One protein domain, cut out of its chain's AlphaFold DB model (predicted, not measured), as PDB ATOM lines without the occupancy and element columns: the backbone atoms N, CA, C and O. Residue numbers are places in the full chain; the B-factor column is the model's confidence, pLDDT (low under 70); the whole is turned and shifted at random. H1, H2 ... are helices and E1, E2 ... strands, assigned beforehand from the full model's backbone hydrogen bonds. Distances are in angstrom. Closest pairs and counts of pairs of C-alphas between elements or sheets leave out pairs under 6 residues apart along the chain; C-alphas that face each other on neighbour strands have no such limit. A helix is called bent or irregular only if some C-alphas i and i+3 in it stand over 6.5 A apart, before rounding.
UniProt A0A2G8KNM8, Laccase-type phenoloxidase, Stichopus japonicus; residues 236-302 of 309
ATOM      1  N   GLY A 236     153.420 134.016 104.055       70.81
ATOM      2  CA  GLY A 236     154.095 135.139 104.688       70.81
ATOM      3  C   GLY A 236     155.545 134.817 105.019       70.81
ATOM      4  O   GLY A 236     155.898 133.688 105.354       70.81
ATOM      5  N   LEU A 237     156.390 135.840 104.945       70.06
ATOM      6  CA  LEU A 237     157.718 135.841 105.545       70.06
ATOM      7  C   LEU A 237     157.657 136.778 106.747       70.06
ATOM      8  O   LEU A 237     157.790 137.993 106.587       70.06
ATOM      9  N   GLU A 238     157.412 136.227 107.932       69.38
ATOM     10  CA  GLU A 238     157.286 137.036 109.142       69.38
ATOM     11  C   GLU A 238     158.642 137.290 109.781       69.38
ATOM     12  O   GLU A 238     159.496 136.405 109.840       69.38
ATOM     13  N   ASP A 239     158.826 138.515 110.267       65.38
ATOM     14  CA  ASP A 239     159.904 138.834 111.191       65.38
ATOM     15  C   ASP A 239     159.410 138.525 112.614       65.38
ATOM     16  O   ASP A 239     158.577 139.280 113.133       65.38
ATOM     17  N   PRO A 240     159.835 137.411 113.238       63.62
ATOM     18  CA  PRO A 240     159.347 137.058 114.559       63.62
ATOM     19  C   PRO A 240     159.710 138.166 115.553       63.62
ATOM     20  O   PRO A 240     160.865 138.592 115.664       63.62
ATOM     21  N   LYS A 241     158.713 138.645 116.306       61.38
ATOM     22  CA  LYS A 241     158.933 139.683 117.325       61.38
ATOM     23  C   LYS A 241     159.866 139.198 118.433       61.38
ATOM     24  O   LYS A 241     160.665 139.986 118.947       61.38
ATOM     25  N   VAL A 242     159.787 137.912 118.781       59.41
ATOM     26  CA  VAL A 242     160.718 137.263 119.705       59.41
ATOM     27  C   VAL A 242     161.962 136.830 118.944       59.41
ATOM     28  O   VAL A 242     161.925 136.008 118.031       59.41
ATOM     29  N   ARG A 243     163.096 137.401 119.347       60.31
ATOM     30  CA  ARG A 243     164.410 137.016 118.843       60.31
ATOM     31  C   ARG A 243     164.756 135.638 119.398       60.31
ATOM     32  O   ARG A 243     164.949 135.507 120.603       60.31
ATOM     33  N   GLU A 244     164.904 134.645 118.527       63.69
ATOM     34  CA  GLU A 244     165.517 133.370 118.903       63.69
ATOM     35  C   GLU A 244     166.942 133.662 119.417       63.69
ATOM     36  O   GLU A 244     167.772 134.156 118.642       63.69
ATOM     37  N   PRO A 245     167.253 133.413 120.708       61.47
ATOM     38  CA  PRO A 245     168.495 133.876 121.338       61.47
ATOM     39  C   PRO A 245     169.754 133.369 120.641       61.47
ATOM     40  O   PRO A 245     170.814 133.988 120.714       61.47
ATOM     41  N   ARG A 246     169.630 132.229 119.961       64.88
ATOM     42  CA  ARG A 246     170.726 131.577 119.259       64.88
ATOM     43  C   ARG A 246     171.016 132.203 117.887       64.88
ATOM     44  O   ARG A 246     172.113 132.005 117.379       64.88
ATOM     45  N   LEU A 247     170.098 132.972 117.288       65.31
ATOM     46  CA  LEU A 247     170.304 133.584 115.968       65.31
ATOM     47  C   LEU A 247     171.076 134.913 116.070       65.31
ATOM     48  O   LEU A 247     170.740 135.813 116.852       65.31
ATOM     49  N   ARG A 248     172.086 135.091 115.202       62.91
ATOM     50  CA  ARG A 248     172.891 136.329 115.077       62.91
ATOM     51  C   ARG A 248     172.140 137.497 114.410       62.91
ATOM     52  O   ARG A 248     172.760 138.413 113.886       62.91
ATOM     53  N   GLY A 249     170.810 137.491 114.432       65.62
ATOM     54  CA  GLY A 249     169.975 138.548 113.870       65.62
ATOM     55  C   GLY A 249     168.526 138.108 113.707       65.62
ATOM     56  O   GLY A 249     168.186 136.947 113.933       65.62
ATOM     57  N   ARG A 250     167.672 139.048 113.307       64.81
ATOM     58  CA  ARG A 250     166.306 138.743 112.889       64.81
ATOM     59  C   ARG A 250     166.339 138.123 111.494       64.81
ATOM     60  O   ARG A 250     166.876 138.715 110.560       64.81
ATOM     61  N   LYS A 251     165.811 136.909 111.371       69.25
ATOM     62  CA  LYS A 251     165.645 136.209 110.095       69.25
ATOM     63  C   LYS A 251     164.157 136.064 109.850       69.25
ATOM     64  O   LYS A 251     163.429 135.671 110.757       69.25
ATOM     65  N   ARG A 252     163.720 136.375 108.629       73.50
ATOM     66  CA  ARG A 252     162.331 136.143 108.242       73.50
ATOM     67  C   ARG A 252     162.084 134.645 108.173       73.50
ATOM     68  O   ARG A 252     162.839 133.933 107.508       73.50
ATOM     69  N   ILE A 253     161.049 134.184 108.855       74.31
ATOM     70  CA  ILE A 253     160.686 132.772 108.905       74.31
ATOM     71  C   ILE A 253     159.477 132.570 107.990       74.31
ATOM     72  O   ILE A 253     158.499 133.313 108.111       74.31
ATOM     73  N   PRO A 254     159.521 131.596 107.065       77.25
ATOM     74  CA  PRO A 254     158.370 131.272 106.241       77.25
ATOM     75  C   PRO A 254     157.243 130.722 107.107       77.25
ATOM     76  O   PRO A 254     157.436 129.823 107.933       77.25
ATOM     77  N   GLN A 255     156.059 131.284 106.911       79.25
ATOM     78  CA  GLN A 255     154.854 130.917 107.626       79.25
ATOM     79  C   GLN A 255     153.664 130.867 106.679       79.25
ATOM     80  O   GLN A 255     153.566 131.625 105.711       79.25
ATOM     81  N   ILE A 256     152.733 129.979 107.005       79.88
ATOM     82  CA  ILE A 256     151.410 129.923 106.394       79.88
ATOM     83  C   ILE A 256     150.422 130.157 107.529       79.88
ATOM     84  O   ILE A 256     150.503 129.463 108.542       79.88
ATOM     85  N   ASN A 257     149.537 131.149 107.405       76.19
ATOM     86  CA  ASN A 257     148.613 131.544 108.484       76.19
ATOM     87  C   ASN A 257     149.313 131.841 109.835       76.19
ATOM     88  O   ASN A 257     148.863 131.364 110.874       76.19
ATOM     89  N   HIS A 258     150.427 132.585 109.840       77.12
ATOM     90  CA  HIS A 258     151.216 132.906 111.053       77.12
ATOM     91  C   HIS A 258     151.791 131.693 111.808       77.12
ATOM     92  O   HIS A 258     152.166 131.781 112.980       77.12
ATOM     93  N   ILE A 259     151.851 130.535 111.150       82.25
ATOM     94  CA  ILE A 259     152.360 129.297 111.729       82.25
ATOM     95  C   ILE A 259     153.550 128.816 110.915       82.25
ATOM     96  O   ILE A 259     153.502 128.712 109.687       82.25
ATOM     97  N   THR A 260     154.623 128.479 111.622       84.50
ATOM     98  CA  THR A 260     155.820 127.870 111.051       84.50
ATOM     99  C   THR A 260     155.600 126.373 110.840       84.50
ATOM    100  O   THR A 260     155.209 125.651 111.757       84.50
ATOM    101  N   PHE A 261     155.882 125.887 109.631       85.62
ATOM    102  CA  PHE A 261     155.822 124.460 109.334       85.62
ATOM    103  C   PHE A 261     156.934 123.692 110.064       85.62
ATOM    104  O   PHE A 261     158.098 124.096 110.035       85.62
ATOM    105  N   THR A 262     156.590 122.559 110.675       85.94
ATOM    106  CA  THR A 262     157.558 121.591 111.210       85.94
ATOM    107  C   THR A 262     157.541 120.317 110.387       85.94
ATOM    108  O   THR A 262     156.476 119.752 110.134       85.94
ATOM    109  N   TYR A 263     158.724 119.836 110.010       84.81
ATOM    110  CA  TYR A 263     158.842 118.527 109.382       84.81
ATOM    111  C   TYR A 263     158.462 117.433 110.391       84.81
ATOM    112  O   TYR A 263     158.981 117.444 111.512       84.81
ATOM    113  N   PRO A 264     157.569 116.500 110.020       89.38
ATOM    114  CA  PRO A 264     157.302 115.321 110.831       89.38
ATOM    115  C   PRO A 264     158.529 114.390 110.855       89.38
ATOM    116  O   PRO A 264     159.398 114.496 109.985       89.38
ATOM    117  N   PRO A 265     158.615 113.458 111.825       90.19
ATOM    118  CA  PRO A 265     159.767 112.564 111.966       90.19
ATOM    119  C   PRO A 265     159.924 111.574 110.800       90.19
ATOM    120  O   PRO A 265     161.003 111.011 110.626       90.19
ATOM    121  N   VAL A 266     158.871 111.368 110.001       90.75
ATOM    122  CA  VAL A 266     158.861 110.483 108.830       90.75
ATOM    123  C   VAL A 266     158.154 111.142 107.633       90.75
ATOM    124  O   VAL A 266     157.311 112.023 107.832       90.75
ATOM    125  N   PRO A 267     158.466 110.751 106.381       87.88
ATOM    126  CA  PRO A 267     157.833 111.318 105.190       87.88
ATOM    127  C   PRO A 267     156.317 111.082 105.135       87.88
ATOM    128  O   PRO A 267     155.845 109.946 105.126       87.88
ATOM    129  N   LEU A 268     155.539 112.158 104.988       87.25
ATOM    130  CA  LEU A 268     154.072 112.067 104.941       87.25
ATOM    131  C   LEU A 268     153.543 111.297 103.733       87.25
ATOM    132  O   LEU A 268     152.494 110.674 103.831       87.25
ATOM    133  N   LEU A 269     154.240 111.326 102.595       85.81
ATOM    134  CA  LEU A 269     153.740 110.684 101.377       85.81
ATOM    135  C   LEU A 269     153.689 109.153 101.502       85.81
ATOM    136  O   LEU A 269     152.808 108.518 100.932       85.81
ATOM    137  N   THR A 270     154.630 108.567 102.241       90.56
ATOM    138  CA  THR A 270     154.819 107.112 102.334       90.56
ATOM    139  C   THR A 270     154.499 106.549 103.716       90.56
ATOM    140  O   THR A 270     154.072 105.402 103.803       90.56
ATOM    141  N   GLN A 271     154.649 107.340 104.783       93.44
ATOM    142  CA  GLN A 271     154.447 106.925 106.177       93.44
ATOM    143  C   GLN A 271     153.485 107.854 106.933       93.44
ATOM    144  O   GLN A 271     153.628 108.057 108.135       93.44
ATOM    145  N   HIS A 272     152.477 108.417 106.255       88.31
ATOM    146  CA  HIS A 272     151.474 109.294 106.879       88.31
ATOM    147  C   HIS A 272     150.948 108.761 108.226       88.31
ATOM    148  O   HIS A 272     150.855 109.500 109.201       88.31
ATOM    149  N   ASN A 273     150.627 107.466 108.280       90.88
ATOM    150  CA  ASN A 273     149.992 106.830 109.437       90.88
ATOM    151  C   ASN A 273     150.949 106.572 110.614       90.88
ATOM    152  O   ASN A 273     150.489 106.171 111.678       90.88
ATOM    153  N   GLU A 274     152.255 106.771 110.430       92.56
ATOM    154  CA  GLU A 274     153.272 106.632 111.483       92.56
ATOM    155  C   GLU A 274     153.548 107.962 112.204       92.56
ATOM    156  O   GLU A 274     154.264 107.993 113.206       92.56
ATOM    157  N   VAL A 275     152.992 109.073 111.712       90.31
ATOM    158  CA  VAL A 275     153.118 110.384 112.351       90.31
ATOM    159  C   VAL A 275     152.033 110.543 113.410       90.31
ATOM    160  O   VAL A 275     150.850 110.334 113.141       90.31
ATOM    161  N   ASP A 276     152.434 110.952 114.615       90.00
ATOM    162  CA  ASP A 276     151.494 111.303 115.677       90.00
ATOM    163  C   ASP A 276     150.570 112.440 115.214       90.00
ATOM    164  O   ASP A 276     151.026 113.526 114.847       90.00
ATOM    165  N   GLN A 277     149.259 112.196 115.262       86.94
ATOM    166  CA  GLN A 277     148.241 113.163 114.859       86.94
ATOM    167  C   GLN A 277     148.288 114.453 115.684       86.94
ATOM    168  O   GLN A 277     147.843 115.489 115.195       86.94
ATOM    169  N   SER A 278     148.852 114.421 116.896       86.75
ATOM    170  CA  SER A 278     149.045 115.615 117.727       86.75
ATOM    171  C   SER A 278     149.996 116.648 117.100       86.75
ATOM    172  O   SER A 278     149.923 117.832 117.428       86.75
ATOM    173  N   LEU A 279     150.860 116.225 116.167       87.75
ATOM    174  CA  LEU A 279     151.773 117.103 115.427       87.75
ATOM    175  C   LEU A 279     151.071 117.865 114.299       87.75
ATOM    176  O   LEU A 279     151.624 118.842 113.775       87.75
ATOM    177  N   PHE A 280     149.877 117.419 113.907       90.50
ATOM    178  CA  PHE A 280     149.114 118.011 112.823       90.50
ATOM    179  C   PHE A 280     148.253 119.176 113.291       90.50
ATOM    180  O   PHE A 280     147.686 119.186 114.380       90.50
ATOM    181  N   CYS A 281     148.112 120.159 112.412       88.12
ATOM    182  CA  CYS A 281     147.213 121.286 112.605       88.12
ATOM    183  C   CYS A 281     146.582 121.671 111.265       88.12
ATOM    184  O   CYS A 281     147.227 121.598 110.220       88.12
ATOM    185  N   ASP A 282     145.323 122.099 111.285       85.44
ATOM    186  CA  ASP A 282     144.680 122.760 110.150       85.44
ATOM    187  C   ASP A 282     144.435 124.240 110.481       85.44
ATOM    188  O   ASP A 282     144.688 124.694 111.600       85.44
ATOM    189  N   ALA A 283     143.913 125.007 109.520       76.38
ATOM    190  CA  ALA A 283     143.593 126.420 109.728       76.38
ATOM    191  C   ALA A 283     142.587 126.657 110.879       76.38
ATOM    192  O   ALA A 283     142.580 127.732 111.475       76.38
ATOM    193  N   ARG A 284     141.754 125.665 111.227       78.12
ATOM    194  CA  ARG A 284     140.778 125.777 112.320       78.12
ATOM    195  C   ARG A 284     141.456 125.612 113.671       78.12
ATOM    196  O   ARG A 284     141.297 126.478 114.524       78.12
ATOM    197  N   VAL A 285     142.252 124.561 113.851       81.81
ATOM    198  CA  VAL A 285     143.041 124.342 115.075       81.81
ATOM    199  C   VAL A 285     144.003 125.509 115.292       81.81
ATOM    200  O   VAL A 285     144.012 126.103 116.366       81.81
ATOM    201  N   ALA A 286     144.706 125.914 114.234       78.25
ATOM    202  CA  ALA A 286     145.561 127.094 114.184       78.25
ATOM    203  C   ALA A 286     144.882 128.365 114.710       78.25
ATOM    204  O   ALA A 286     145.467 129.102 115.496       78.25
ATOM    205  N   SER A 287     143.635 128.616 114.292       77.38
ATOM    206  CA  SER A 287     142.906 129.836 114.661       77.38
ATOM    207  C   SER A 287     142.586 129.949 116.154       77.38
ATOM    208  O   SER A 287     142.333 131.047 116.642       77.38
ATOM    209  N   THR A 288     142.611 128.835 116.894       84.56
ATOM    210  CA  THR A 288     142.413 128.847 118.352       84.56
ATOM    211  C   THR A 288     143.666 129.246 119.128       84.56
ATOM    212  O   THR A 288     143.585 129.530 120.322       84.56
ATOM    213  N   TRP A 289     144.828 129.270 118.475       84.94
ATOM    214  CA  TRP A 289     146.083 129.637 119.112       84.94
ATOM    215  C   TRP A 289     146.220 131.156 119.184       84.94
ATOM    216  O   TRP A 289     146.094 131.870 118.192       84.94
ATOM    217  N   THR A 290     146.506 131.665 120.378       82.25
ATOM    218  CA  THR A 290     146.702 133.097 120.623       82.25
ATOM    219  C   THR A 290     148.184 133.459 120.627       82.25
ATOM    220  O   THR A 290     149.023 132.649 121.016       82.25
ATOM    221  N   ASN A 291     148.509 134.702 120.265       79.00
ATOM    222  CA  ASN A 291     149.868 135.263 120.292       79.00
ATOM    223  C   ASN A 291     150.885 134.583 119.355       79.00
ATOM    224  O   ASN A 291     152.087 134.716 119.576       79.00
ATOM    225  N   CYS A 292     150.460 133.901 118.285       76.94
ATOM    226  CA  CYS A 292     151.387 133.242 117.350       76.94
ATOM    227  C   CYS A 292     152.403 134.186 116.687       76.94
ATOM    228  O   CYS A 292     153.509 133.749 116.367       76.94
ATOM    229  N   THR A 293     152.079 135.477 116.575       71.38
ATOM    230  CA  THR A 293     153.001 136.536 116.127       71.38
ATOM    231  C   THR A 293     154.138 136.811 117.115       71.38
ATOM    232  O   THR A 293     155.191 137.321 116.731       71.38
ATOM    233  N   ASP A 294     153.920 136.516 118.398       70.56
ATOM    234  CA  ASP A 294     154.874 136.782 119.469       70.56
ATOM    235  C   ASP A 294     155.649 135.501 119.829       70.56
ATOM    236  O   ASP A 294     156.870 135.543 119.896       70.56
ATOM    237  N   ILE A 295     154.986 134.347 119.995       72.19
ATOM    238  CA  ILE A 295     155.629 133.097 120.466       72.19
ATOM    239  C   ILE A 295     156.071 132.125 119.357       72.19
ATOM    240  O   ILE A 295     156.618 131.068 119.666       72.19
ATOM    241  N   GLN A 296     155.849 132.464 118.084       77.50
ATOM    242  CA  GLN A 296     156.153 131.624 116.918       77.50
ATOM    243  C   GLN A 296     155.546 130.207 117.009       77.50
ATOM    244  O   GLN A 296     156.229 129.205 117.262       77.50
ATOM    245  N   CYS A 297     154.245 130.121 116.743       83.69
ATOM    246  CA  CYS A 297     153.520 128.853 116.669       83.69
ATOM    247  C   CYS A 297     154.072 127.931 115.572       83.69
ATOM    248  O   CYS A 297     154.464 128.389 114.494       83.69
ATOM    249  N   ARG A 298     154.089 126.619 115.840       87.12
ATOM    250  CA  ARG A 298     154.686 125.625 114.943       87.12
ATOM    251  C   ARG A 298     153.924 124.303 114.938       87.12
ATOM    252  O   ARG A 298     153.519 123.838 115.999       87.12
ATOM    253  N   CYS A 299     153.744 123.715 113.760       88.62
ATOM    254  CA  CYS A 299     153.149 122.388 113.577       88.62
ATOM    255  C   CYS A 299     153.298 121.907 112.131       88.62
ATOM    256  O   CYS A 299     153.653 122.669 111.225       88.62
ATOM    257  N   THR A 300     153.009 120.629 111.901       90.19
ATOM    258  CA  THR A 300     152.913 120.059 110.560       90.19
ATOM    259  C   THR A 300     151.525 120.377 110.003       90.19
ATOM    260  O   THR A 300     150.541 119.712 110.316       90.19
ATOM    261  N   GLN A 301     151.429 121.444 109.208       87.06
ATOM    262  CA  GLN A 301     150.149 121.890 108.660       87.06
ATOM    263  C   GLN A 301     149.579 120.889 107.649       87.06
ATOM    264  O   GLN A 301     150.273 120.481 106.718       87.06
ATOM    265  N   ILE A 302     148.300 120.550 107.802       86.44
ATOM    266  CA  ILE A 302     147.538 119.718 106.871       86.44
ATOM    267  C   ILE A 302     146.317 120.495 106.389       86.44
ATOM    268  O   ILE A 302     145.590 121.113 107.168       86.44
TER     269      ILE A 302
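Overview. This is residues 236 to 302 of the 309 residues of the protein "Laccase-type phenoloxidase" of Stichopus japonicus (UniProt A0A2G8KNM8). The strand E3 runs through the middle of a loosely wound chain, between residues 260 to 261 and 280 to 281, which pair with it as short parallel stretches. At one end of the longest axis is the hairpin of E1 and E2 with its long loop, at the other the short helix H1, while the small helices H2 and H3 lie to one side. The 67 printed residues hold three named helices and three named strands in the order E1, E2, H1, H2, H3, E3; the class is mixed, helices and strands, with under half of the residues in named elements. The whole is only just loose, close to compact, with a radius of gyration of the C-alphas of 13.2 A and spans of 37 by 26 by 18 A.

Along the chain. E1, residues 236 to 238, begins with C-alpha 236 at (154.095, 135.139, 104.688) and is 5.8 A long. E2, residues 253 to 256, measures 10.0 A. H1, residues 268 to 274, measures 8.5 A and is irregular: C-alphas 270 and 273 are 8.6 A apart. H2, residues 283 to 287, measures 6.0 A, and H3, residues 292 to 295, 5.3 A. E3, residues 298 to 301, measures 8.6 A and ends with C-alpha 301 at (150.149, 121.890, 108.660).

Arrangement. E1 and E2 form an antiparallel hairpin at 138 degrees, with N 236 and O 255 within hydrogen-bond range at 2.9 A. E3 pairs with no named strand and is only just apart from E2, the closest C-alphas being 8.4 A apart. H2 and E3 are near each other. H1, H2 and H3 touch no other helix. The O i to N i+4 pair of H2 is within range; H1 has 1 of 3, and 1 of 4 O i to N i+3 pairs, while H3 is too short for an i+4 pair.

Size, cuts and confidence. The C-alphas of Arg 248 and Asn 273, the two farthest apart, are 37.8 A apart. The printed part has no cut. The links E1 to E2 and E2 to H1 are long, with 14 and 11 residues. Residues 238 to 251 have pLDDT under 70.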